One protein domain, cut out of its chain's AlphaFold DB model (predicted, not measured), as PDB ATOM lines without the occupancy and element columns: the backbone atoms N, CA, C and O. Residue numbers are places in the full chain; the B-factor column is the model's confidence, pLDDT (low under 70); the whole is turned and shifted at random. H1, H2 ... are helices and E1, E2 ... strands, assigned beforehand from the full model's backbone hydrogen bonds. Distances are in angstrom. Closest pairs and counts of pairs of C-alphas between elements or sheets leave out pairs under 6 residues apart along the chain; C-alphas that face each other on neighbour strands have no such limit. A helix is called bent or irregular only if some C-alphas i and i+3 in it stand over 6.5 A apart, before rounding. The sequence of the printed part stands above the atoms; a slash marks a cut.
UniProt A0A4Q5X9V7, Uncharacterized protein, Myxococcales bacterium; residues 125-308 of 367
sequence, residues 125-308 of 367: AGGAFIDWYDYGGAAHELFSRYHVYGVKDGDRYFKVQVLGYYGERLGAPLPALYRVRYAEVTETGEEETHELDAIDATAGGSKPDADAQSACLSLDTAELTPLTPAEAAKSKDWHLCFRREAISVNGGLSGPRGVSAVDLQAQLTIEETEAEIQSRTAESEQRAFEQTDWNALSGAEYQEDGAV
ATOM      1  N   ALA A 125     101.978 139.964 153.738       92.94
ATOM      2  CA  ALA A 125     103.293 140.532 153.471       92.94
ATOM      3  C   ALA A 125     103.916 139.863 152.233       92.94
ATOM      4  O   ALA A 125     103.734 138.660 152.012       92.94
ATOM      5  N   GLY A 126     104.629 140.640 151.424       93.62
ATOM      6  CA  GLY A 126     105.388 140.146 150.280       93.62
ATOM      7  C   GLY A 126     106.027 141.274 149.475       93.62
ATOM      8  O   GLY A 126     105.808 142.454 149.746       93.62
ATOM      9  N   GLY A 127     106.811 140.904 148.469       94.75
ATOM     10  CA  GLY A 127     107.655 141.841 147.735       94.75
ATOM     11  C   GLY A 127     108.197 141.219 146.457       94.75
ATOM     12  O   GLY A 127     107.449 140.619 145.698       94.75
ATOM     13  N   ALA A 128     109.496 141.323 146.203       97.06
ATOM     14  CA  ALA A 128     110.085 140.895 144.931       97.06
ATOM     15  C   ALA A 128     109.726 139.460 144.502       97.06
ATOM     16  O   ALA A 128     109.566 139.196 143.319       97.06
ATOM     17  N   PHE A 129     109.556 138.541 145.453       97.75
ATOM     18  CA  PHE A 129     109.327 137.131 145.160       97.75
ATOM     19  C   PHE A 129     107.851 136.747 144.945       97.75
ATOM     20  O   PHE A 129     107.596 135.560 144.809       97.75
ATOM     21  N   ILE A 130     106.847 137.645 144.931       93.38
ATOM     22  CA  ILE A 130     105.437 137.168 144.892       93.38
ATOM     23  C   ILE A 130     105.126 136.320 143.654       93.38
ATOM     24  O   ILE A 130     104.320 135.395 143.754       93.38
ATOM     25  N   ASP A 131     105.774 136.636 142.533       93.25
ATOM     26  CA  ASP A 131     105.534 136.040 141.221       93.25
ATOM     27  C   ASP A 131     106.659 135.078 140.813       93.25
ATOM     28  O   ASP A 131     106.854 134.819 139.628       93.25
ATOM     29  N   TRP A 132     107.395 134.496 141.776       97.44
ATOM     30  CA  TRP A 132     108.516 133.597 141.458       97.44
ATOM     31  C   TRP A 132     108.134 132.352 140.664       97.44
ATOM     32  O   TRP A 132     109.003 131.702 140.073       97.44
ATOM     33  N   TYR A 133     106.842 132.043 140.626       96.75
ATOM     34  CA  TYR A 133     106.284 130.898 139.945       96.75
ATOM     35  C   TYR A 133     105.208 131.271 138.923       96.75
ATOM     36  O   TYR A 133     104.588 132.336 138.960       96.75
ATOM     37  N   ASP A 134     104.951 130.321 138.036       94.69
ATOM     38  CA  ASP A 134     103.732 130.221 137.247       94.69
ATOM     39  C   ASP A 134     102.884 129.043 137.737       94.69
ATOM     40  O   ASP A 134     103.417 128.006 138.140       94.69
ATOM     41  N   TYR A 135     101.562 129.212 137.754       90.69
ATOM     42  CA  TYR A 135     100.635 128.165 138.179       90.69
ATOM     43  C   TYR A 135     100.047 127.455 136.961       90.69
ATOM     44  O   TYR A 135      99.121 127.961 136.325       90.69
ATOM     45  N   GLY A 136     100.531 126.243 136.687       88.06
ATOM     46  CA  GLY A 136     100.029 125.416 135.595       88.06
ATOM     47  C   GLY A 136      98.643 124.869 135.912       88.06
ATOM     48  O   GLY A 136      98.488 123.896 136.659       88.06
ATOM     49  N   GLY A 137      97.616 125.483 135.329       79.94
ATOM     50  CA  GLY A 137      96.216 125.217 135.670       79.94
ATOM     51  C   GLY A 137      95.750 123.786 135.378       79.94
ATOM     52  O   GLY A 137      94.824 123.310 136.032       79.94
ATOM     53  N   ALA A 138      96.384 123.088 134.429       82.94
ATOM     54  CA  ALA A 138      96.013 121.721 134.056       82.94
ATOM     55  C   ALA A 138      96.468 120.665 135.079       82.94
ATOM     56  O   ALA A 138      95.747 119.696 135.318       82.94
ATOM     57  N   ALA A 139      97.656 120.847 135.664       81.81
ATOM     58  CA  ALA A 139      98.253 119.914 136.622       81.81
ATOM     59  C   ALA A 139      98.154 120.399 138.080       81.81
ATOM     60  O   ALA A 139      98.391 119.618 138.998       81.81
ATOM     61  N   HIS A 140      97.761 121.660 138.297       85.31
ATOM     62  CA  HIS A 140      97.812 122.339 139.595       85.31
ATOM     63  C   HIS A 140      99.231 122.344 140.188       85.31
ATOM     64  O   HIS A 140      99.435 122.084 141.376       85.31
ATOM     65  N   GLU A 141     100.209 122.643 139.331       91.12
ATOM     66  CA  GLU A 141     101.637 122.633 139.652       91.12
ATOM     67  C   GLU A 141     102.238 124.043 139.610       91.12
ATOM     68  O   GLU A 141     101.816 124.878 138.812       91.12
ATOM     69  N   LEU A 142     103.218 124.310 140.481       94.81
ATOM     70  CA  LEU A 142     104.004 125.548 140.465       94.81
ATOM     71  C   LEU A 142     105.311 125.342 139.704       94.81
ATOM     72  O   LEU A 142     106.163 124.553 140.118       94.81
ATOM     73  N   PHE A 143     105.500 126.100 138.634       95.62
ATOM     74  CA  PHE A 143     106.733 126.101 137.860       95.62
ATOM     75  C   PHE A 143     107.558 127.320 138.236       95.62
ATOM     76  O   PHE A 143     107.056 128.437 138.170       95.62
ATOM     77  N   SER A 144     108.817 127.123 138.637       97.38
ATOM     78  CA  SER A 144     109.709 128.264 138.852       97.38
ATOM     79  C   SER A 144     109.886 129.020 137.542       97.38
ATOM     80  O   SER A 144     110.160 128.411 136.507       97.38
ATOM     81  N   ARG A 145     109.807 130.349 137.599       97.88
ATOM     82  CA  ARG A 145     110.190 131.193 136.466       97.88
ATOM     83  C   ARG A 145     111.698 131.232 136.258       97.88
ATOM     84  O   ARG A 145     112.141 131.657 135.200       97.88
ATOM     85  N   TYR A 146     112.492 130.805 137.246       98.38
ATOM     86  CA  TYR A 146     113.954 130.946 137.248       98.38
ATOM     87  C   TYR A 146     114.421 132.397 137.041       98.38
ATOM     88  O   TYR A 146     115.526 132.647 136.558       98.38
ATOM     89  N   HIS A 147     113.605 133.373 137.432       98.44
ATOM     90  CA  HIS A 147     114.055 134.756 137.502       98.44
ATOM     91  C   HIS A 147     115.213 134.892 138.488       98.44
ATOM     92  O   HIS A 147     115.264 134.193 139.507       98.44
ATOM     93  N   VAL A 148     116.138 135.790 138.179       98.75
ATOM     94  CA  VAL A 148     117.209 136.182 139.083       98.75
ATOM     95  C   VAL A 148     116.738 137.377 139.899       98.75
ATOM     96  O   VAL A 148     116.392 138.433 139.373       98.75
ATOM     97  N   TYR A 149     116.754 137.197 141.210       98.88
ATOM     98  CA  TYR A 149     116.384 138.210 142.179       98.88
ATOM     99  C   TYR A 149     117.639 138.852 142.737       98.88
ATOM    100  O   TYR A 149     118.573 138.154 143.138       98.88
ATOM    101  N   GLY A 150     117.641 140.174 142.817       98.81
ATOM    102  CA  GLY A 150     118.581 140.883 143.666       98.81
ATOM    103  C   GLY A 150     118.068 140.874 145.101       98.81
ATOM    104  O   GLY A 150     116.915 141.220 145.337       98.81
ATOM    105  N   VAL A 151     118.927 140.558 146.066       98.88
ATOM    106  CA  VAL A 151     118.675 140.764 147.501       98.88
ATOM    107  C   VAL A 151     119.761 141.682 148.050       98.88
ATOM    108  O   VAL A 151     120.937 141.489 147.757       98.88
ATOM    109  N   LYS A 152     119.375 142.695 148.823       98.75
ATOM    110  CA  LYS A 152     120.277 143.703 149.377       98.75
ATOM    111  C   LYS A 152     120.141 143.779 150.893       98.75
ATOM    112  O   LYS A 152     119.035 143.930 151.413       98.75
ATOM    113  N   ASP A 153     121.279 143.721 151.578       98.50
ATOM    114  CA  ASP A 153     121.410 143.862 153.031       98.50
ATOM    115  C   ASP A 153     122.503 144.896 153.341       98.50
ATOM    116  O   ASP A 153     123.702 144.621 153.237       98.50
ATOM    117  N   GLY A 154     122.093 146.131 153.643       96.94
ATOM    118  CA  GLY A 154     123.017 147.264 153.727       96.94
ATOM    119  C   GLY A 154     123.724 147.515 152.390       96.94
ATOM    120  O   GLY A 154     123.069 147.795 151.387       96.94
ATOM    121  N   ASP A 155     125.054 147.411 152.378       96.25
ATOM    122  CA  ASP A 155     125.887 147.590 151.178       96.25
ATOM    123  C   ASP A 155     126.191 146.270 150.443       96.25
ATOM    124  O   ASP A 155     126.899 146.274 149.437       96.25
ATOM    125  N   ARG A 156     125.670 145.140 150.938       98.25
ATOM    126  CA  ARG A 156     125.902 143.810 150.362       98.25
ATOM    127  C   ARG A 156     124.785 143.436 149.406       98.25
ATOM    128  O   ARG A 156     123.611 143.683 149.691       98.25
ATOM    129  N   TYR A 157     125.163 142.824 148.290       98.75
ATOM    130  CA  TYR A 157     124.258 142.418 147.227       98.75
ATOM    131  C   TYR A 157     124.394 140.925 146.983       98.75
ATOM    132  O   TYR A 157     125.494 140.398 146.881       98.75
ATOM    133  N   PHE A 158     123.263 140.257 146.831       98.88
ATOM    134  CA  PHE A 158     123.190 138.850 146.490       98.88
ATOM    135  C   PHE A 158     122.329 138.697 145.249       98.88
ATOM    136  O   PHE A 158     121.323 139.394 145.092       98.88
ATOM    137  N   LYS A 159     122.690 137.748 144.394       98.81
ATOM    138  CA  LYS A 159     121.770 137.205 143.397       98.81
ATOM    139  C   LYS A 159     121.195 135.903 143.918       98.81
ATOM    140  O   LYS A 159     121.935 135.071 144.434       98.81
ATOM    141  N   VAL A 160     119.891 135.720 143.778       98.94
ATOM    142  CA  VAL A 160     119.160 134.532 144.226       98.94
ATOM    143  C   VAL A 160     118.310 134.029 143.071       98.94
ATOM    144  O   VAL A 160     117.700 134.820 142.361       98.94
ATOM    145  N   GLN A 161     118.233 132.718 142.881       98.75
ATOM    146  CA  GLN A 161     117.309 132.109 141.933       98.75
ATOM    147  C   GLN A 161     116.617 130.912 142.579       98.75
ATOM    148  O   GLN A 161     117.258 130.055 143.193       98.75
ATOM    149  N   VAL A 162     115.296 130.843 142.417       98.75
ATOM    150  CA  VAL A 162     114.509 129.679 142.824       98.75
ATOM    151  C   VAL A 162     114.605 128.624 141.727       98.75
ATOM    152  O   VAL A 162     114.227 128.872 140.585       98.75
ATOM    153  N   LEU A 163     115.115 127.441 142.059       98.38
ATOM    154  CA  LEU A 163     115.333 126.345 141.111       98.38
ATOM    155  C   LEU A 163     114.176 125.345 141.094       98.38
ATOM    156  O   LEU A 163     113.990 124.604 140.134       98.38
ATOM    157  N   GLY A 164     113.396 125.282 142.170       96.25
ATOM    158  CA  GLY A 164     112.250 124.391 142.240       96.25
ATOM    159  C   GLY A 164     111.520 124.458 143.570       96.25
ATOM    160  O   GLY A 164     112.031 124.991 144.551       96.25
ATOM    161  N   TYR A 165     110.320 123.885 143.574       96.50
ATOM    162  CA  TYR A 165     109.385 123.878 144.705       96.50
ATOM    163  C   TYR A 165     108.983 122.477 145.165       96.50
ATOM    164  O   TYR A 165     108.461 122.295 146.266       96.50
ATOM    165  N   TYR A 166     109.215 121.482 144.315       95.56
ATOM    166  CA  TYR A 166     108.914 120.091 144.597       95.56
ATOM    167  C   TYR A 166     110.209 119.339 144.871       95.56
ATOM    168  O   TYR A 166     111.173 119.432 144.110       95.56
ATOM    169  N   GLY A 167     110.192 118.559 145.943       93.88
ATOM    170  CA  GLY A 167     111.205 117.560 146.255       93.88
ATOM    171  C   GLY A 167     110.547 116.204 146.472       93.88
ATOM    172  O   GLY A 167     109.365 116.020 146.189       93.88
ATOM    173  N   GLU A 168     111.291 115.254 147.027       92.75
ATOM    174  CA  GLU A 168     110.758 113.941 147.390       92.75
ATOM    175  C   GLU A 168     110.860 113.704 148.897       92.75
ATOM    176  O   GLU A 168     111.867 114.012 149.537       92.75
ATOM    177  N   ARG A 169     109.821 113.099 149.478       89.38
ATOM    178  CA  ARG A 169     109.835 112.599 150.856       89.38
ATOM    179  C   ARG A 169     109.200 111.219 150.879       89.38
ATOM    180  O   ARG A 169     108.064 111.046 150.455       89.38
ATOM    181  N   LEU A 170     109.943 110.228 151.375       89.50
ATOM    182  CA  LEU A 170     109.509 108.823 151.413       89.50
ATOM    183  C   LEU A 170     109.096 108.267 150.031       89.50
ATOM    184  O   LEU A 170     108.166 107.470 149.933       89.50
ATOM    185  N   GLY A 171     109.792 108.683 148.965       88.69
ATOM    186  CA  GLY A 171     109.543 108.223 147.593       88.69
ATOM    187  C   GLY A 171     108.286 108.803 146.939       88.69
ATOM    188  O   GLY A 171     107.841 108.282 145.919       88.69
ATOM    189  N   ALA A 172     107.698 109.849 147.525       89.31
ATOM    190  CA  ALA A 172     106.585 110.592 146.950       89.31
ATOM    191  C   ALA A 172     106.973 112.067 146.743       89.31
ATOM    192  O   ALA A 172     107.647 112.633 147.614       89.31
ATOM    193  N   PRO A 173     106.526 112.708 145.645       89.06
ATOM    194  CA  PRO A 173     106.668 114.147 145.467       89.06
ATOM    195  C   PRO A 173     106.019 114.913 146.622       89.06
ATOM    196  O   PRO A 173     104.886 114.624 147.014       89.06
ATOM    197  N   LEU A 174     106.734 115.898 147.158       92.31
ATOM    198  CA  LEU A 174     106.257 116.781 148.213       92.31
ATOM    199  C   LEU A 174     106.433 118.243 147.771       92.31
ATOM    200  O   LEU A 174     107.564 118.648 147.490       92.31
ATOM    201  N   PRO A 175     105.347 119.039 147.703       93.56
ATOM    202  CA  PRO A 175     105.446 120.474 147.461       93.56
ATOM    203  C   PRO A 175     106.096 121.190 148.645       93.56
ATOM    204  O   PRO A 175     106.052 120.696 149.774       93.56
ATOM    205  N   ALA A 176     106.596 122.397 148.394       95.25
ATOM    206  CA  ALA A 176     107.267 123.244 149.376       95.25
ATOM    207  C   ALA A 176     108.540 122.613 149.962       95.25
ATOM    208  O   ALA A 176     108.884 122.841 151.120       95.25
ATOM    209  N   LEU A 177     109.246 121.828 149.145       96.25
ATOM    210  CA  LEU A 177     110.649 121.490 149.358       96.25
ATOM    211  C   LEU A 177     111.459 122.249 148.313       96.25
ATOM    212  O   LEU A 177     111.592 121.802 147.172       96.25
ATOM    213  N   TYR A 178     111.938 123.428 148.694       97.81
ATOM    214  CA  TYR A 178     112.591 124.323 147.751       97.81
ATOM    215  C   TYR A 178     113.994 123.858 147.397       97.81
ATOM    216  O   TYR A 178     114.710 123.273 148.215       97.81
ATOM    217  N   ARG A 179     114.386 124.207 146.175       98.25
ATOM    218  CA  ARG A 179     115.779 124.290 145.752       98.25
ATOM    219  C   ARG A 179     116.062 125.720 145.328       98.25
ATOM    220  O   ARG A 179     115.261 126.302 144.593       98.25
ATOM    221  N   VAL A 180     117.170 126.286 145.781       98.69
ATOM    222  CA  VAL A 180     117.597 127.646 145.423       98.69
ATOM    223  C   VAL A 180     119.096 127.663 145.172       98.69
ATOM    224  O   VAL A 180     119.829 126.855 145.738       98.69
ATOM    225  N   ARG A 181     119.554 128.627 144.378       98.69
ATOM    226  CA  ARG A 181     120.968 128.998 144.334       98.69
ATOM    227  C   ARG A 181     121.149 130.476 144.594       98.69
ATOM    228  O   ARG A 181     120.278 131.274 144.238       98.69
ATOM    229  N   TYR A 182     122.269 130.840 145.196       98.88
ATOM    230  CA  TYR A 182     122.618 132.233 145.416       98.88
ATOM    231  C   TYR A 182     124.128 132.449 145.487       98.88
ATOM    232  O   TYR A 182     124.884 131.515 145.727       98.88
ATOM    233  N   ALA A 183     124.550 133.691 145.277       98.69
ATOM    234  CA  ALA A 183     125.925 134.139 145.476       98.69
ATOM    235  C   ALA A 183     125.925 135.601 145.934       98.69
ATOM    236  O   ALA A 183     125.082 136.386 145.483       98.69
ATOM    237  N   GLU A 184     126.869 135.969 146.800       98.62
ATOM    238  CA  GLU A 184     127.186 137.375 147.055       98.62
ATOM    239  C   GLU A 184     127.939 137.956 145.853       98.62
ATOM    240  O   GLU A 184     128.809 137.313 145.265       98.62
ATOM    241  N   VAL A 185     127.582 139.178 145.468       98.50
ATOM    242  CA  VAL A 185     128.159 139.892 144.332       98.50
ATOM    243  C   VAL A 185     128.702 141.229 144.816       98.50
ATOM    244  O   VAL A 185     128.004 142.042 145.418       98.50
ATOM    245  N   THR A 186     129.967 141.467 144.502       97.69
ATOM    246  CA  THR A 186     130.714 142.686 144.812       97.69
ATOM    247  C   THR A 186     131.111 143.395 143.520       97.69
ATOM    248  O   THR A 186     131.111 142.800 142.442       97.69
ATOM    249  N   GLU A 187     131.546 144.649 143.619       96.25
ATOM    250  CA  GLU A 187     132.086 145.398 142.474       96.25
ATOM    251  C   GLU A 187     133.271 144.685 141.792       96.25
ATOM    252  O   GLU A 187     133.503 144.847 140.595       96.25
ATOM    253  N   THR A 188     134.018 143.865 142.538       95.44
ATOM    254  CA  THR A 188     135.220 143.177 142.046       95.44
ATOM    255  C   THR A 188     134.986 141.745 141.562       95.44
ATOM    256  O   THR A 188     135.922 141.125 141.057       95.44
ATOM    257  N   GLY A 189     133.771 141.214 141.704       94.19
ATOM    258  CA  GLY A 189     133.438 139.833 141.357       94.19
ATOM    259  C   GLY A 189     132.393 139.235 142.290       94.19
ATOM    260  O   GLY A 189     131.814 139.928 143.121       94.19
ATOM    261  N   GLU A 190     132.168 137.936 142.168       95.69
ATOM    262  CA  GLU A 190     131.207 137.182 142.973       95.69
ATOM    263  C   GLU A 190     131.905 136.160 143.867       95.69
ATOM    264  O   GLU A 190     133.007 135.691 143.560       95.69
ATOM    265  N   GLU A 191     131.262 135.839 144.983       96.12
ATOM    266  CA  GLU A 191     131.677 134.751 145.860       96.12
ATOM    267  C   GLU A 191     131.211 133.385 145.326       96.12
ATOM    268  O   GLU A 191     130.641 133.268 144.237       96.12
ATOM    269  N   GLU A 192     131.495 132.320 146.080       96.12
ATOM    270  CA  GLU A 192     131.053 130.970 145.739       96.12
ATOM    271  C   GLU A 192     129.525 130.912 145.596       96.12
ATOM    272  O   GLU A 192     128.776 131.458 146.405       96.12
ATOM    273  N   THR A 193     129.053 130.228 144.549       98.19
ATOM    274  CA  THR A 193     127.624 129.946 144.412       98.19
ATOM    275  C   THR A 193     127.236 128.832 145.370       98.19
ATOM    276  O   THR A 193     127.714 127.705 145.264       98.19
ATOM    277  N   HIS A 194     126.315 129.143 146.271       98.31
ATOM    278  CA  HIS A 194     125.678 128.179 147.147       98.31
ATOM    279  C   HIS A 194     124.427 127.626 146.475       98.31
ATOM    280  O   HIS A 194     123.537 128.388 146.100       98.31
ATOM    281  N   GLU A 195     124.322 126.303 146.386       98.00
ATOM    282  CA  GLU A 195     123.081 125.615 146.035       98.00
ATOM    283  C   GLU A 195     122.528 124.921 147.278       98.00
ATOM    284  O   GLU A 195     123.223 124.160 147.954       98.00
ATOM    285  N   LEU A 196     121.277 125.227 147.608       97.62
ATOM    286  CA  LEU A 196     120.572 124.659 148.745       97.62
ATOM    287  C   LEU A 196     119.405 123.833 148.235       97.62
ATOM    288  O   LEU A 196     118.523 124.346 147.545       97.62
ATOM    289  N   ASP A 197     119.384 122.571 148.646       94.69
ATOM    290  CA  ASP A 197     118.340 121.619 148.306       94.69
ATOM    291  C   ASP A 197     117.463 121.284 149.511       94.69
ATOM    292  O   ASP A 197     117.906 121.294 150.660       94.69
ATOM    293  N   ALA A 198     116.213 120.913 149.229       91.25
ATOM    294  CA  ALA A 198     115.248 120.424 150.207       91.25
ATOM    295  C   ALA A 198     115.006 121.375 151.399       91.25
ATOM    296  O   ALA A 198     114.783 120.918 152.523       91.25
ATOM    297  N   ILE A 199     114.983 122.689 151.149       97.06
ATOM    298  CA  ILE A 199     114.539 123.684 152.134       97.06
ATOM    299  C   ILE A 199     113.074 123.383 152.489       97.06
ATOM    300  O   ILE A 199     112.186 123.507 151.641       97.06
ATOM    301  N   ASP A 200     112.823 122.962 153.732       95.38
ATOM    302  CA  ASP A 200     111.492 122.538 154.182       95.38
ATOM    303  C   ASP A 200     110.592 123.735 154.496       95.38
ATOM    304  O   ASP A 200     110.596 124.284 155.595       95.38
ATOM    305  N   ALA A 201     109.777 124.110 153.517       94.94
ATOM    306  CA  ALA A 201     108.772 125.156 153.622       94.94
ATOM    307  C   ALA A 201     107.354 124.579 153.757       94.94
ATOM    308  O   ALA A 201     106.372 125.252 153.453       94.94
ATOM    309  N   THR A 202     107.196 123.323 154.185       93.06
ATOM    310  CA  THR A 202     105.889 122.642 154.148       93.06
ATOM    311  C   THR A 202     104.844 123.230 155.105       93.06
ATOM    312  O   THR A 202     103.644 122.997 154.909       93.06
ATOM    313  N   ALA A 203     105.269 124.035 156.085       89.69
ATOM    314  CA  ALA A 203     104.405 124.783 156.996       89.69
ATOM    315  C   ALA A 203     103.483 125.776 156.264       89.69
ATOM    316  O   ALA A 203     103.884 126.360 155.269       89.69
ATOM    317  N   GLY A 204     102.266 126.010 156.782       73.69
ATOM    318  CA  GLY A 204     101.339 127.042 156.276       73.69
ATOM    319  C   GLY A 204     100.214 126.577 155.336       73.69
ATOM    320  O   GLY A 204      99.649 127.400 154.630       73.69
ATOM    321  N   GLY A 205      99.876 125.281 155.300       69.50
ATOM    322  CA  GLY A 205      98.813 124.738 154.435       69.50
ATOM    323  C   GLY A 205      97.385 125.215 154.760       69.50
ATOM    324  O   GLY A 205      97.176 126.111 155.566       69.50
ATOM    325  N   SER A 206      96.373 124.556 154.175       62.88
ATOM    326  CA  SER A 206      94.944 124.949 154.231       62.88
ATOM    327  C   SER A 206      94.347 125.101 155.639       62.88
ATOM    328  O   SER A 206      93.252 125.633 155.798       62.88
ATOM    329  N   LYS A 207      95.041 124.593 156.660       66.06
ATOM    330  CA  LYS A 207      94.800 124.882 158.073       66.06
ATOM    331  C   LYS A 207      96.126 125.366 158.656       66.06
ATOM    332  O   LYS A 207      96.909 124.527 159.106       66.06
ATOM    333  N   PRO A 208      96.428 126.668 158.557       68.94
ATOM    334  CA  PRO A 208      97.710 127.182 158.992       68.94
ATOM    335  C   PRO A 208      97.808 127.046 160.512       68.94
ATOM    336  O   PRO A 208      96.990 127.581 161.254       68.94
ATOM    337  N   ASP A 209      98.805 126.295 160.961       82.56
ATOM    338  CA  ASP A 209      99.221 126.269 162.357       82.56
ATOM    339  C   ASP A 209     100.171 127.451 162.589       82.56
ATOM    340  O   ASP A 209     101.172 127.604 161.878       82.56
ATOM    341  N   ALA A 210      99.819 128.315 163.543       83.25
ATOM    342  CA  ALA A 210     100.597 129.500 163.882       83.25
ATOM    343  C   ALA A 210     101.975 129.140 164.460       83.25
ATOM    344  O   ALA A 210     102.912 129.917 164.297       83.25
ATOM    345  N   ASP A 211     102.110 127.950 165.049       89.19
ATOM    346  CA  ASP A 211     103.359 127.454 165.627       89.19
ATOM    347  C   ASP A 211     104.153 126.580 164.643       89.19
ATOM    348  O   ASP A 211     105.281 126.173 164.929       89.19
ATOM    349  N   ALA A 212     103.612 126.304 163.448       91.69
ATOM    350  CA  ALA A 212     104.382 125.623 162.415       91.69
ATOM    351  C   ALA A 212     105.519 126.532 161.934       91.69
ATOM    352  O   ALA A 212     105.290 127.678 161.537       91.69
ATOM    353  N   GLN A 213     106.738 126.004 161.946       94.88
ATOM    354  CA  GLN A 213     107.953 126.755 161.647       94.88
ATOM    355  C   GLN A 213     108.174 126.888 160.136       94.88
ATOM    356  O   GLN A 213     108.056 125.919 159.391       94.88
ATOM    357  N   SER A 214     108.490 128.099 159.695       95.69
ATOM    358  CA  SER A 214     109.035 128.397 158.371       95.69
ATOM    359  C   SER A 214     110.533 128.073 158.342       95.69
ATOM    360  O   SER A 214     111.194 128.137 159.381       95.69
ATOM    361  N   ALA A 215     111.090 127.784 157.168       97.69
ATOM    362  CA  ALA A 215     112.538 127.671 157.002       97.69
ATOM    363  C   ALA A 215     113.128 129.045 156.665       97.69
ATOM    364  O   ALA A 215     112.805 129.605 155.622       97.69
ATOM    365  N   CYS A 216     113.972 129.594 157.534       98.44
ATOM    366  CA  CYS A 216     114.544 130.928 157.370       98.44
ATOM    367  C   CYS A 216     116.051 130.849 157.117       98.44
ATOM    368  O   CYS A 216     116.810 130.398 157.971       98.44
ATOM    369  N   LEU A 217     116.465 131.257 155.922       98.75
ATOM    370  CA  LEU A 217     117.826 131.211 155.406       98.75
ATOM    371  C   LEU A 217     118.600 132.481 155.761       98.75
ATOM    372  O   LEU A 217     118.153 133.589 155.456       98.75
ATOM    373  N   SER A 218     119.793 132.303 156.320       98.50
ATOM    374  CA  SER A 218     120.854 133.309 156.330       98.50
ATOM    375  C   SER A 218     121.702 133.175 155.065       98.50
ATOM    376  O   SER A 218     122.326 132.137 154.843       98.50
ATOM    377  N   LEU A 219     121.762 134.230 154.251       98.50
ATOM    378  CA  LEU A 219     122.666 134.305 153.097       98.50
ATOM    379  C   LEU A 219     124.126 134.546 153.520       98.50
ATOM    380  O   LEU A 219     125.021 134.432 152.693       98.50
ATOM    381  N   ASP A 220     124.379 134.848 154.799       96.38
ATOM    382  CA  ASP A 220     125.739 135.028 155.328       96.38
ATOM    383  C   ASP A 220     126.437 133.694 155.583       96.38
ATOM    384  O   ASP A 220     127.655 133.584 155.473       96.38
ATOM    385  N   THR A 221     125.665 132.697 156.015       96.31
ATOM    386  CA  THR A 221     126.194 131.429 156.537       96.31
ATOM    387  C   THR A 221     125.674 130.211 155.785       96.31
ATOM    388  O   THR A 221     126.102 129.097 156.076       96.31
ATOM    389  N   ALA A 222     124.744 130.400 154.843       96.50
ATOM    390  CA  ALA A 222     123.962 129.337 154.218       96.50
ATOM    391  C   ALA A 222     123.156 128.478 155.216       96.50
ATOM    392  O   ALA A 222     122.704 127.383 154.875       96.50
ATOM    393  N   GLU A 223     122.964 128.950 156.452       97.12
ATOM    394  CA  GLU A 223     122.249 128.209 157.489       97.12
ATOM    395  C   GLU A 223     120.738 128.440 157.403       97.12
ATOM    396  O   GLU A 223     120.260 129.565 157.243       97.12
ATOM    397  N   LEU A 224     119.980 127.355 157.569       97.88
ATOM    398  CA  LEU A 224     118.525 127.373 157.691       97.88
ATOM    399  C   LEU A 224     118.131 127.256 159.161       97.88
ATOM    400  O   LEU A 224     118.409 126.248 159.812       97.88
ATOM    401  N   THR A 225     117.424 128.261 159.661       97.31
ATOM    402  CA  THR A 225     116.856 128.273 161.007       97.31
ATOM    403  C   THR A 225     115.340 128.092 160.927       97.31
ATOM    404  O   THR A 225     114.667 128.887 160.269       97.31
ATOM    405  N   PRO A 226     114.764 127.068 161.581       96.88
ATOM    406  CA  PRO A 226     113.320 126.925 161.663       96.88
ATOM    407  C   PRO A 226     112.752 127.949 162.655       96.88
ATOM    408  O   PRO A 226     113.077 127.909 163.841       96.88
ATOM    409  N   LEU A 227     111.897 128.856 162.181       97.12
ATOM    410  CA  LEU A 227     111.280 129.909 162.997       97.12
ATOM    411  C   LEU A 227     109.767 129.919 162.802       97.12
ATOM    412  O   LEU A 227     109.273 129.858 161.677       97.12
ATOM    413  N   THR A 228     109.005 130.053 163.883       95.56
ATOM    414  CA  THR A 228     107.583 130.410 163.770       95.56
ATOM    415  C   THR A 228     107.436 131.805 163.143       95.56
ATOM    416  O   THR A 228     108.351 132.626 163.255       95.56
ATOM    417  N   PRO A 229     106.284 132.148 162.534       92.19
ATOM    418  CA  PRO A 229     106.036 133.503 162.036       92.19
ATOM    419  C   PRO A 229     106.279 134.596 163.092       92.19
ATOM    420  O   PRO A 229     106.845 135.644 162.792       92.19
ATOM    421  N   ALA A 230     105.907 134.338 164.351       93.38
ATOM    422  CA  ALA A 230     106.081 135.289 165.449       93.38
ATOM    423  C   ALA A 230     107.550 135.477 165.878       93.38
ATOM    424  O   ALA A 230     107.906 136.548 166.379       93.38
ATOM    425  N   GLU A 231     108.387 134.448 165.725       97.12
ATOM    426  CA  GLU A 231     109.833 134.520 165.962       97.12
ATOM    427  C   GLU A 231     110.549 135.195 164.789       97.12
ATOM    428  O   GLU A 231     111.353 136.104 165.011       97.12
ATOM    429  N   ALA A 232     110.211 134.817 163.551       96.50
ATOM    430  CA  ALA A 232     110.782 135.394 162.335       96.50
ATOM    431  C   ALA A 232     110.602 136.919 162.297       96.50
ATOM    432  O   ALA A 232     111.584 137.637 162.121       96.50
ATOM    433  N   ALA A 233     109.400 137.416 162.615       95.25
ATOM    434  CA  ALA A 233     109.079 138.849 162.657       95.25
ATOM    435  C   ALA A 233     109.893 139.665 163.687       95.25
ATOM    436  O   ALA A 233     109.838 140.895 163.693       95.25
ATOM    437  N   LYS A 234     110.630 139.008 164.592       97.44
ATOM    438  CA  LYS A 234     111.458 139.653 165.628       97.44
ATOM    439  C   LYS A 234     112.954 139.398 165.449       97.44
ATOM    440  O   LYS A 234     113.751 140.080 166.092       97.44
ATOM    441  N   SER A 235     113.338 138.426 164.625       98.06
ATOM    442  CA  SER A 235     114.732 138.031 164.423       98.06
ATOM    443  C   SER A 235     115.362 138.802 163.265       98.06
ATOM    444  O   SER A 235     114.740 139.026 162.229       98.06
ATOM    445  N   LYS A 236     116.634 139.173 163.432       98.00
ATOM    446  CA  LYS A 236     117.480 139.727 162.366       98.00
ATOM    447  C   LYS A 236     118.411 138.679 161.754       98.00
ATOM    448  O   LYS A 236     119.273 139.038 160.966       98.00
ATOM    449  N   ASP A 237     118.272 137.404 162.107       97.88
ATOM    450  CA  ASP A 237     119.277 136.371 161.808       97.88
ATOM    451  C   ASP A 237     119.078 135.703 160.438       97.88
ATOM    452  O   ASP A 237     119.839 134.823 160.057       97.88
ATOM    453  N   TRP A 238     118.059 136.118 159.689       98.62
ATOM    454  CA  TRP A 238     117.688 135.551 158.396       98.62
ATOM    455  C   TRP A 238     117.525 136.647 157.340       98.62
ATOM    456  O   TRP A 238     117.250 137.800 157.678       98.62
ATOM    457  N   HIS A 239     117.647 136.279 156.066       98.81
ATOM    458  CA  HIS A 239     117.387 137.145 154.911       98.81
ATOM    459  C   HIS A 239     116.121 136.740 154.177       98.81
ATOM    460  O   HIS A 239     115.322 137.611 153.849       98.81
ATOM    461  N   LEU A 240     115.940 135.433 153.948       98.75
ATOM    462  CA  LEU A 240     114.798 134.859 153.235       98.75
ATOM    463  C   LEU A 240     114.086 133.822 154.108       98.75
ATOM    464  O   LEU A 240     114.734 132.901 154.593       98.75
ATOM    465  N   CYS A 241     112.770 133.922 154.288       98.00
ATOM    466  CA  CYS A 241     111.967 132.880 154.942       98.00
ATOM    467  C   CYS A 241     111.004 132.233 153.948       98.00
ATOM    468  O   CYS A 241     110.274 132.928 153.246       98.00
ATOM    469  N   PHE A 242     110.959 130.903 153.950       97.56
ATOM    470  CA  PHE A 242     110.150 130.084 153.053       97.56
ATOM    471  C   PHE A 242     108.990 129.436 153.818       97.56
ATOM    472  O   PHE A 242     109.193 128.782 154.849       97.56
ATOM    473  N   ARG A 243     107.765 129.602 153.305       94.38
ATOM    474  CA  ARG A 243     106.539 129.017 153.868       94.38
ATOM    475  C   ARG A 243     105.497 128.796 152.773       94.38
ATOM    476  O   ARG A 243     104.956 129.756 152.236       94.38
ATOM    477  N   ARG A 244     105.162 127.538 152.481       93.06
ATOM    478  CA  ARG A 244     104.410 127.137 151.276       93.06
ATOM    479  C   ARG A 244     105.037 127.776 150.048       93.06
ATOM    480  O   ARG A 244     106.243 127.700 149.936       93.06
ATOM    481  N   GLU A 245     104.259 128.377 149.161       93.50
ATOM    482  CA  GLU A 245     104.737 129.127 148.007       93.50
ATOM    483  C   GLU A 245     105.328 130.502 148.362       93.50
ATOM    484  O   GLU A 245     105.906 131.154 147.496       93.50
ATOM    485  N   ALA A 246     105.182 130.986 149.598       94.00
ATOM    486  CA  ALA A 246     105.643 132.316 149.972       94.00
ATOM    487  C   ALA A 246     107.144 132.336 150.299       94.00
ATOM    488  O   ALA A 246     107.649 131.503 151.058       94.00
ATOM    489  N   ILE A 247     107.823 133.354 149.766       97.81
ATOM    490  CA  ILE A 247     109.194 133.730 150.111       97.81
ATOM    491  C   ILE A 247     109.143 135.173 150.610       97.81
ATOM    492  O   ILE A 247     108.762 136.072 149.859       97.81
ATOM    493  N   SER A 248     109.492 135.379 151.877       97.44
ATOM    494  CA  SER A 248     109.552 136.702 152.508       97.44
ATOM    495  C   SER A 248     110.993 137.173 152.640       97.44
ATOM    496  O   SER A 248     111.873 136.356 152.917       97.44
ATOM    497  N   VAL A 249     111.223 138.481 152.519       98.38
ATOM    498  CA  VAL A 249     112.519 139.114 152.819       98.38
ATOM    499  C   VAL A 249     112.497 139.749 154.209       98.38
ATOM    500  O   VAL A 249     111.464 140.249 154.640       98.38
ATOM    501  N   ASN A 250     113.615 139.750 154.939       98.44
ATOM    502  CA  ASN A 250     113.692 140.326 156.293       98.44
ATOM    503  C   ASN A 250     113.744 141.867 156.290       98.44
ATOM    504  O   ASN A 250     114.694 142.482 156.778       98.44
ATOM    505  N   GLY A 251     112.735 142.504 155.713       97.94
ATOM    506  CA  GLY A 251     112.547 143.950 155.707       97.94
ATOM    507  C   GLY A 251     111.065 144.302 155.712       97.94
ATOM    508  O   GLY A 251     110.211 143.454 155.441       97.94
ATOM    509  N   GLY A 252     110.757 145.557 156.026       96.06
ATOM    510  CA  GLY A 252     109.405 146.090 155.970       96.06
ATOM    511  C   GLY A 252     108.453 145.353 156.903       96.06
ATOM    512  O   GLY A 252     108.685 145.251 158.109       96.06
ATOM    513  N   LEU A 253     107.357 144.842 156.341       94.69
ATOM    514  CA  LEU A 253     106.326 144.133 157.104       94.69
ATOM    515  C   LEU A 253     106.732 142.708 157.509       94.69
ATOM    516  O   LEU A 253     106.100 142.132 158.393       94.69
ATOM    517  N   SER A 254     107.766 142.145 156.883       95.38
ATOM    518  CA  SER A 254     108.180 140.755 157.098       95.38
ATOM    519  C   SER A 254     109.251 140.598 158.179       95.38
ATOM    520  O   SER A 254     109.324 139.543 158.812       95.38
ATOM    521  N   GLY A 255     110.066 141.624 158.445       96.62
ATOM    522  CA  GLY A 255     111.045 141.548 159.527       96.62
ATOM    523  C   GLY A 255     111.947 142.778 159.713       96.62
ATOM    524  O   GLY A 255     111.931 143.709 158.910       96.62
ATOM    525  N   PRO A 256     112.727 142.812 160.812       97.69
ATOM    526  CA  PRO A 256     113.430 144.006 161.277       97.69
ATOM    527  C   PRO A 256     114.872 144.181 160.759       97.69
ATOM    528  O   PRO A 256     115.576 145.076 161.254       97.69
ATOM    529  N   ARG A 257     115.382 143.316 159.869       98.06
ATOM    530  CA  ARG A 257     116.788 143.385 159.413       98.06
ATOM    531  C   ARG A 257     117.031 144.527 158.422       98.06
ATOM    532  O   ARG A 257     118.110 145.109 158.470       98.06
ATOM    533  N   GLY A 258     116.023 144.907 157.636       98.19
ATOM    534  CA  GLY A 258     116.132 145.932 156.588       98.19
ATOM    535  C   GLY A 258     116.589 145.363 155.241       98.19
ATOM    536  O   GLY A 258     117.215 146.061 154.446       98.19
ATOM    537  N   VAL A 259     116.333 144.071 155.013       98.69
ATOM    538  CA  VAL A 259     116.617 143.404 153.742       98.69
ATOM    539  C   VAL A 259     115.579 143.828 152.717       98.69
ATOM    540  O   VAL A 259     114.376 143.765 152.962       98.69
ATOM    541  N   SER A 260     116.055 144.209 151.542       98.75
ATOM    542  CA  SER A 260     115.219 144.570 150.402       98.75
ATOM    543  C   SER A 260     115.550 143.679 149.212       98.75
ATOM    544  O   SER A 260     116.632 143.095 149.145       98.75
ATOM    545  N   ALA A 261     114.621 143.532 148.276       98.81
ATOM    546  CA  ALA A 261     114.813 142.708 147.093       98.81
ATOM    547  C   ALA A 261     114.178 143.324 145.845       98.81
ATOM    548  O   ALA A 261     113.380 144.259 145.922       98.81
ATOM    549  N   VAL A 262     114.547 142.770 144.696       98.62
ATOM    550  CA  VAL A 262     114.022 143.113 143.375       98.62
ATOM    551  C   VAL A 262     114.000 141.862 142.503       98.62
ATOM    552  O   VAL A 262     114.916 141.043 142.568       98.62
ATOM    553  N   ASP A 263     112.963 141.709 141.686       98.31
ATOM    554  CA  ASP A 263     112.976 140.771 140.567       98.31
ATOM    555  C   ASP A 263     113.567 141.497 139.351       98.31
ATOM    556  O   ASP A 263     112.954 142.424 138.818       98.31
ATOM    557  N   LEU A 264     114.769 141.101 138.919       98.06
ATOM    558  CA  LEU A 264     115.470 141.741 137.794       98.06
ATOM    559  C   LEU A 264     114.782 141.471 136.443       98.06
ATOM    560  O   LEU A 264     115.128 142.067 135.418       98.06
ATOM    561  N   GLN A 265     113.817 140.555 136.440       97.00
ATOM    562  CA  GLN A 265     113.076 140.083 135.283       97.00
ATOM    563  C   GLN A 265     111.568 140.327 135.428       97.00
ATOM    564  O   GLN A 265     110.799 139.803 134.626       97.00
ATOM    565  N   ALA A 266     111.134 141.178 136.368       93.44
ATOM    566  CA  ALA A 266     109.716 141.451 136.633       93.44
ATOM    567  C   ALA A 266     108.920 141.856 135.378       93.44
ATOM    568  O   ALA A 266     107.749 141.511 135.229       93.44
ATOM    569  N   GLN A 267     109.553 142.582 134.451       90.56
ATOM    570  CA  GLN A 267     108.947 142.992 133.183       90.56
ATOM    571  C   GLN A 267     108.594 141.816 132.260       90.56
ATOM    572  O   GLN A 267     107.691 141.949 131.439       90.56
ATOM    573  N   LEU A 268     109.283 140.677 132.385       91.31
ATOM    574  CA  LEU A 268     109.047 139.499 131.550       91.31
ATOM    575  C   LEU A 268     107.784 138.748 131.973       91.31
ATOM    576  O   LEU A 268     107.144 138.136 131.127       91.31
ATOM    577  N   THR A 269     107.373 138.843 133.241       89.69
ATOM    578  CA  THR A 269     106.257 138.074 133.818       89.69
ATOM    579  C   THR A 269     104.966 138.145 132.993       89.69
ATOM    580  O   THR A 269     104.216 137.173 132.942       89.69
ATOM    581  N   ILE A 270     104.701 139.278 132.333       82.69
ATOM    582  CA  ILE A 270     103.495 139.505 131.516       82.69
ATOM    583  C   ILE A 270     103.598 138.839 130.131       82.69
ATOM    584  O   ILE A 270     102.577 138.499 129.532       82.69
ATOM    585  N   GLU A 271     104.812 138.676 129.608       88.88
ATOM    586  CA  GLU A 271     105.079 138.161 128.260       88.88
ATOM    587  C   GLU A 271     105.347 136.652 128.245       88.88
ATOM    588  O   GLU A 271     105.171 136.006 127.212       88.88
ATOM    589  N   GLU A 272     105.756 136.085 129.380       93.50
ATOM    590  CA  GLU A 272     106.075 134.668 129.500       93.50
ATOM    591  C   GLU A 272     104.851 133.770 129.337       93.50
ATOM    592  O   GLU A 272     103.806 133.961 129.964       93.50
ATOM    593  N   THR A 273     105.011 132.721 128.537       93.25
ATOM    594  CA  THR A 273     103.985 131.693 128.373       93.25
ATOM    595  C   THR A 273     104.230 130.501 129.297       93.25
ATOM    596  O   THR A 273     105.370 130.106 129.540       93.25
ATOM    597  N   GLU A 274     103.152 129.849 129.746       91.69
ATOM    598  CA  GLU A 274     103.222 128.610 130.543       91.69
ATOM    599  C   GLU A 274     104.130 127.557 129.874       91.69
ATOM    600  O   GLU A 274     104.944 126.917 130.535       91.69
ATOM    601  N   ALA A 275     104.053 127.417 128.544       93.12
ATOM    602  CA  ALA A 275     104.866 126.464 127.788       93.12
ATOM    603  C   ALA A 275     106.369 126.792 127.818       93.12
ATOM    604  O   ALA A 275     107.192 125.878 127.901       93.12
ATOM    605  N   GLU A 276     106.740 128.074 127.755       95.12
ATOM    606  CA  GLU A 276     108.135 128.499 127.898       95.12
ATOM    607  C   GLU A 276     108.635 128.206 129.309       95.12
ATOM    608  O   GLU A 276     109.682 127.579 129.458       95.12
ATOM    609  N   ILE A 277     107.863 128.577 130.333       95.81
ATOM    610  CA  ILE A 277     108.235 128.388 131.739       95.81
ATOM    611  C   ILE A 277     108.396 126.897 132.066       95.81
ATOM    612  O   ILE A 277     109.399 126.502 132.656       95.81
ATOM    613  N   GLN A 278     107.474 126.045 131.608       94.50
ATOM    614  CA  GLN A 278     107.551 124.588 131.783       94.50
ATOM    615  C   GLN A 278     108.758 123.946 131.086       94.50
ATOM    616  O   GLN A 278     109.157 122.840 131.448       94.50
ATOM    617  N   SER A 279     109.340 124.611 130.083       95.81
ATOM    618  CA  SER A 279     110.529 124.114 129.385       95.81
ATOM    619  C   SER A 279     111.852 124.481 130.069       95.81
ATOM    620  O   SER A 279     112.886 123.911 129.712       95.81
ATOM    621  N   ARG A 280     111.834 125.403 131.042       96.69
ATOM    622  CA  ARG A 280     113.031 125.873 131.752       96.69
ATOM    623  C   ARG A 280     113.553 124.831 132.735       96.69
ATOM    624  O   ARG A 280     112.792 124.168 133.443       96.69
ATOM    625  N   THR A 281     114.874 124.737 132.832       97.69
ATOM    626  CA  THR A 281     115.577 123.921 133.825       97.69
ATOM    627  C   THR A 281     116.665 124.737 134.518       97.69
ATOM    628  O   THR A 281     117.094 125.780 134.025       97.69
ATOM    629  N   ALA A 282     117.160 124.251 135.658       97.50
ATOM    630  CA  ALA A 282     118.271 124.890 136.365       97.50
ATOM    631  C   ALA A 282     119.512 125.075 135.467       97.50
ATOM    632  O   ALA A 282     120.219 126.080 135.582       97.50
ATOM    633  N   GLU A 283     119.743 124.132 134.548       97.94
ATOM    634  CA  GLU A 283     120.837 124.155 133.578       97.94
ATOM    635  C   GLU A 283     120.580 125.141 132.432       97.94
ATOM    636  O   GLU A 283     121.496 125.872 132.051       97.94
ATOM    637  N   SER A 284     119.357 125.199 131.880       97.94
ATOM    638  CA  SER A 284     119.038 126.151 130.798       97.94
ATOM    639  C   SER A 284     119.143 127.597 131.280       97.94
ATOM    640  O   SER A 284     119.663 128.454 130.565       97.94
ATOM    641  N   GLU A 285     118.745 127.842 132.530       97.88
ATOM    642  CA  GLU A 285     118.728 129.172 133.142       97.88
ATOM    643  C   GLU A 285     120.018 129.494 133.914       97.88
ATOM    644  O   GLU A 285     120.136 130.562 134.518       97.88
ATOM    645  N   GLN A 286     121.018 128.600 133.893       98.12
ATOM    646  CA  GLN A 286     122.342 128.818 134.494       98.12
ATOM    647  C   GLN A 286     123.018 130.081 133.982       98.12
ATOM    648  O   GLN A 286     123.488 130.905 134.764       98.12
ATOM    649  N   ARG A 287     122.988 130.278 132.666       97.62
ATOM    650  CA  ARG A 287     123.639 131.425 132.041       97.62
ATOM    651  C   ARG A 287     123.066 132.760 132.521       97.62
ATOM    652  O   ARG A 287     123.833 133.695 132.717       97.62
ATOM    653  N   ALA A 288     121.748 132.863 132.705       96.50
ATOM    654  CA  ALA A 288     121.112 134.099 133.165       96.50
ATOM    655  C   ALA A 288     121.579 134.477 134.583       96.50
ATOM    656  O   ALA A 288     121.910 135.633 134.852       96.50
ATOM    657  N   PHE A 289     121.693 133.483 135.466       98.50
ATOM    658  CA  PHE A 289     122.230 133.668 136.812       98.50
ATOM    659  C   PHE A 289     123.708 134.074 136.797       98.50
ATOM    660  O   PHE A 289     124.082 135.043 137.452       98.50
ATOM    661  N   GLU A 290     124.552 133.392 136.020       97.81
ATOM    662  CA  GLU A 290     125.987 133.703 135.911       97.81
ATOM    663  C   GLU A 290     126.246 135.109 135.349       97.81
ATOM    664  O   GLU A 290     127.165 135.791 135.784       97.81
ATOM    665  N   GLN A 291     125.422 135.570 134.407       97.06
ATOM    666  CA  GLN A 291     125.568 136.895 133.794       97.06
ATOM    667  C   GLN A 291     125.054 138.048 134.657       97.06
ATOM    668  O   GLN A 291     125.343 139.203 134.347       97.06
ATOM    669  N   THR A 292     124.294 137.756 135.713       98.06
ATOM    670  CA  THR A 292     123.850 138.782 136.656       98.06
ATOM    671  C   THR A 292     125.037 139.208 137.511       98.06
ATOM    672  O   THR A 292     125.515 138.443 138.353       98.06
ATOM    673  N   ASP A 293     125.517 140.422 137.256       97.31
ATOM    674  CA  ASP A 293     126.727 140.987 137.838       97.31
ATOM    675  C   ASP A 293     126.428 142.188 138.751       97.31
ATOM    676  O   ASP A 293     125.278 142.544 139.029       97.31
ATOM    677  N   TRP A 294     127.495 142.834 139.222       97.81
ATOM    678  CA  TRP A 294     127.407 144.026 140.055       97.81
ATOM    679  C   TRP A 294     126.595 145.159 139.424       97.81
ATOM    680  O   TRP A 294     125.873 145.850 140.136       97.81
ATOM    681  N   ASN A 295     126.697 145.386 138.113       97.50
ATOM    682  CA  ASN A 295     126.004 146.502 137.469       97.50
ATOM    683  C   ASN A 295     124.497 146.248 137.416       97.50
ATOM    684  O   ASN A 295     123.716 147.170 137.649       97.50
ATOM    685  N   ALA A 296     124.098 144.999 137.153       97.25
ATOM    686  CA  ALA A 296     122.697 144.594 137.188       97.25
ATOM    687  C   ALA A 296     122.083 144.795 138.584       97.25
ATOM    688  O   ALA A 296     120.962 145.283 138.698       97.25
ATOM    689  N   LEU A 297     122.831 144.463 139.640       98.19
ATOM    690  CA  LEU A 297     122.363 144.579 141.022       98.19
ATOM    691  C   LEU A 297     122.420 146.024 141.536       98.19
ATOM    692  O   LEU A 297     121.414 146.567 141.969       98.19
ATOM    693  N   SER A 298     123.567 146.695 141.449       97.00
ATOM    694  CA  SER A 298     123.748 148.054 141.987       97.00
ATOM    695  C   SER A 298     122.913 149.125 141.277       97.00
ATOM    696  O   SER A 298     122.629 150.166 141.871       97.00
ATOM    697  N   GLY A 299     122.512 148.879 140.025       96.25
ATOM    698  CA  GLY A 299     121.636 149.761 139.256       96.25
ATOM    699  C   GLY A 299     120.138 149.543 139.485       96.25
ATOM    700  O   GLY A 299     119.344 150.308 138.937       96.25
ATOM    701  N   ALA A 300     119.738 148.521 140.247       97.81
ATOM    702  CA  ALA A 300     118.335 148.171 140.440       97.81
ATOM    703  C   ALA A 300     117.674 148.930 141.604       97.81
ATOM    704  O   ALA A 300     118.323 149.378 142.554       97.81
ATOM    705  N   GLU A 301     116.346 149.039 141.545       97.62
ATOM    706  CA  GLU A 301     115.530 149.608 142.618       97.62
ATOM    707  C   GLU A 301     115.026 148.500 143.544       97.62
ATOM    708  O   GLU A 301     114.238 147.645 143.147       97.62
ATOM    709  N   TYR A 302     115.477 148.527 144.796       98.31
ATOM    710  CA  TYR A 302     115.130 147.528 145.801       98.31
ATOM    711  C   TYR A 302     113.966 147.992 146.666       98.31
ATOM    712  O   TYR A 302     113.886 149.165 147.033       98.31
ATOM    713  N   GLN A 303     113.107 147.049 147.045       97.81
ATOM    714  CA  GLN A 303     112.009 147.288 147.975       97.81
ATOM    715  C   GLN A 303     112.003 146.224 149.071       97.81
ATOM    716  O   GLN A 303     112.297 145.053 148.835       97.81
ATOM    717  N   GLU A 304     111.696 146.646 150.291       98.19
ATOM    718  CA  GLU A 304     111.377 145.721 151.377       98.19
ATOM    719  C   GLU A 304     110.004 145.073 151.136       98.19
ATOM    720  O   GLU A 304     109.217 145.551 150.313       98.19
ATOM    721  N   ASP A 305     109.685 144.004 151.871       97.44
ATOM    722  CA  ASP A 305     108.344 143.427 151.807       97.44
ATOM    723  C   ASP A 305     107.300 144.445 152.286       97.44
ATOM    724  O   ASP A 305     107.347 144.975 153.403       97.44
ATOM    725  N   GLY A 306     106.319 144.685 151.424       94.62
ATOM    726  CA  GLY A 306     105.161 145.520 151.681       94.62
ATOM    727  C   GLY A 306     103.888 144.693 151.800       94.62
ATOM    728  O   GLY A 306     103.900 143.466 151.916       94.62
ATOM    729  N   ALA A 307     102.755 145.386 151.774       93.19
ATOM    730  CA  ALA A 307     101.460 144.732 151.737       93.19
ATOM    731  C   ALA A 307     101.100 144.342 150.300       93.19
ATOM    732  O   ALA A 307     100.966 145.198 149.426       93.19
ATOM    733  N   VAL A 308     100.897 143.048 150.081       94.12
ATOM    734  CA  VAL A 308     100.345 142.475 148.857       94.12
ATOM    735  C   VAL A 308      98.854 142.302 149.077       94.12
ATOM    736  O   VAL A 308      98.429 141.477 149.891       94.12
TER     737      VAL A 308
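This is residues 125 to 308 of the 367 residues of an uncharacterized protein of Myxococcales bacterium (UniProt A0A4Q5X9V7). A long, strongly twisted sheet of five strands makes one wall of the body, and a smaller sheet of four strands meets it near both edges, E7 and E9 coming close to E6, and E10 to E11. The short helices H4 and H5 cover part of one face of the large sheet; H1 lies at one end of the body, and the hairpin of E1 and E2 with H3 at the opposite end. The printed part has 184 residues, with five named helices and twelve named strands in the order E1 to E8, H1, E9 to E11, H2 to H5, E12. The antiparallel sheets run E6 E5 E4 E3 E11, E8 E7 E9 E10 and E1 E2, and the class is mixed, helices and strands. It is compact, with a radius of gyration of the C-alphas of 15.6 A and spans of 45 by 40 by 30 A.

The large sheet holds E3, residues 148 to 153, E4, 156 to 169, 35.1 A long, E5, 172 to 186, 40.2 A, E6, 194 to 200, 16.8 A, and E11, 260 to 263. E4 bends by 61 degrees at residue 166 and E5 by 57 degrees at residue 175. The second sheet holds E7, 214 to 217, E8, 224 to 227, E9, 240 to 243, and E10, 246 to 249. E1 is 133 to 136, from C-alpha 133 at (106.284, 130.898, 139.945), and E2 is 141 to 144. The helices are H1, 229 to 232, H2, 266 to 270, H3, 274 to 279, H4, 286 to 291, and H5, 294 to 298. E12, 306 to 308, ends at C-alpha 308 (100.345, 142.475, 148.857).

E3 E4 E5 E6 form a meander, each strand the antiparallel neighbour of the one before; N 161 and O 181 of E4 and E5 are 2.8 A apart, within hydrogen-bond range. E3 and E11 are antiparallel, with N 152 and O 260 at 2.8 A. H4 and H5 lie on the same face, over E4, at heights over the sheet of 9.4 A and 8.0 A. The closest C-alphas of E6 and E7, Asp 200 and Ala 215, are 5.9 A apart; those of E10 and E11, Val 249 and Ser 260, 6.5 A. E8, H1 and E9 are a split strand-helix-strand unit, two strands running the same way with E7 between them, and its crossover is right-handed; H1 only grazes that sheet. The closest C-alphas of E2 and H3, Phe 143 and Gln 278, are 6.3 A apart. H2 is irregular, but only just: C-alphas 267 and 270 are 6.7 A apart. Every O i to N i+4 pair is within hydrogen-bond range in H3, H4 and H5; H2 has 0 of 1, with 1 of 2 O i to N i+3 pairs, and H1 is too short for an i+4 pair.

The C-alphas farthest apart, Thr 188 and Lys 207, are 47.2 A apart. The printed part has no cut, and the link from E6 to E7, 13 residues, is long. E12 pairs with no named strand, but its residues 306 to 307 pair antiparallel with residues 125 to 126. The mean pLDDT of the printed part is 94.9, and residues 205 to 208 are under 70.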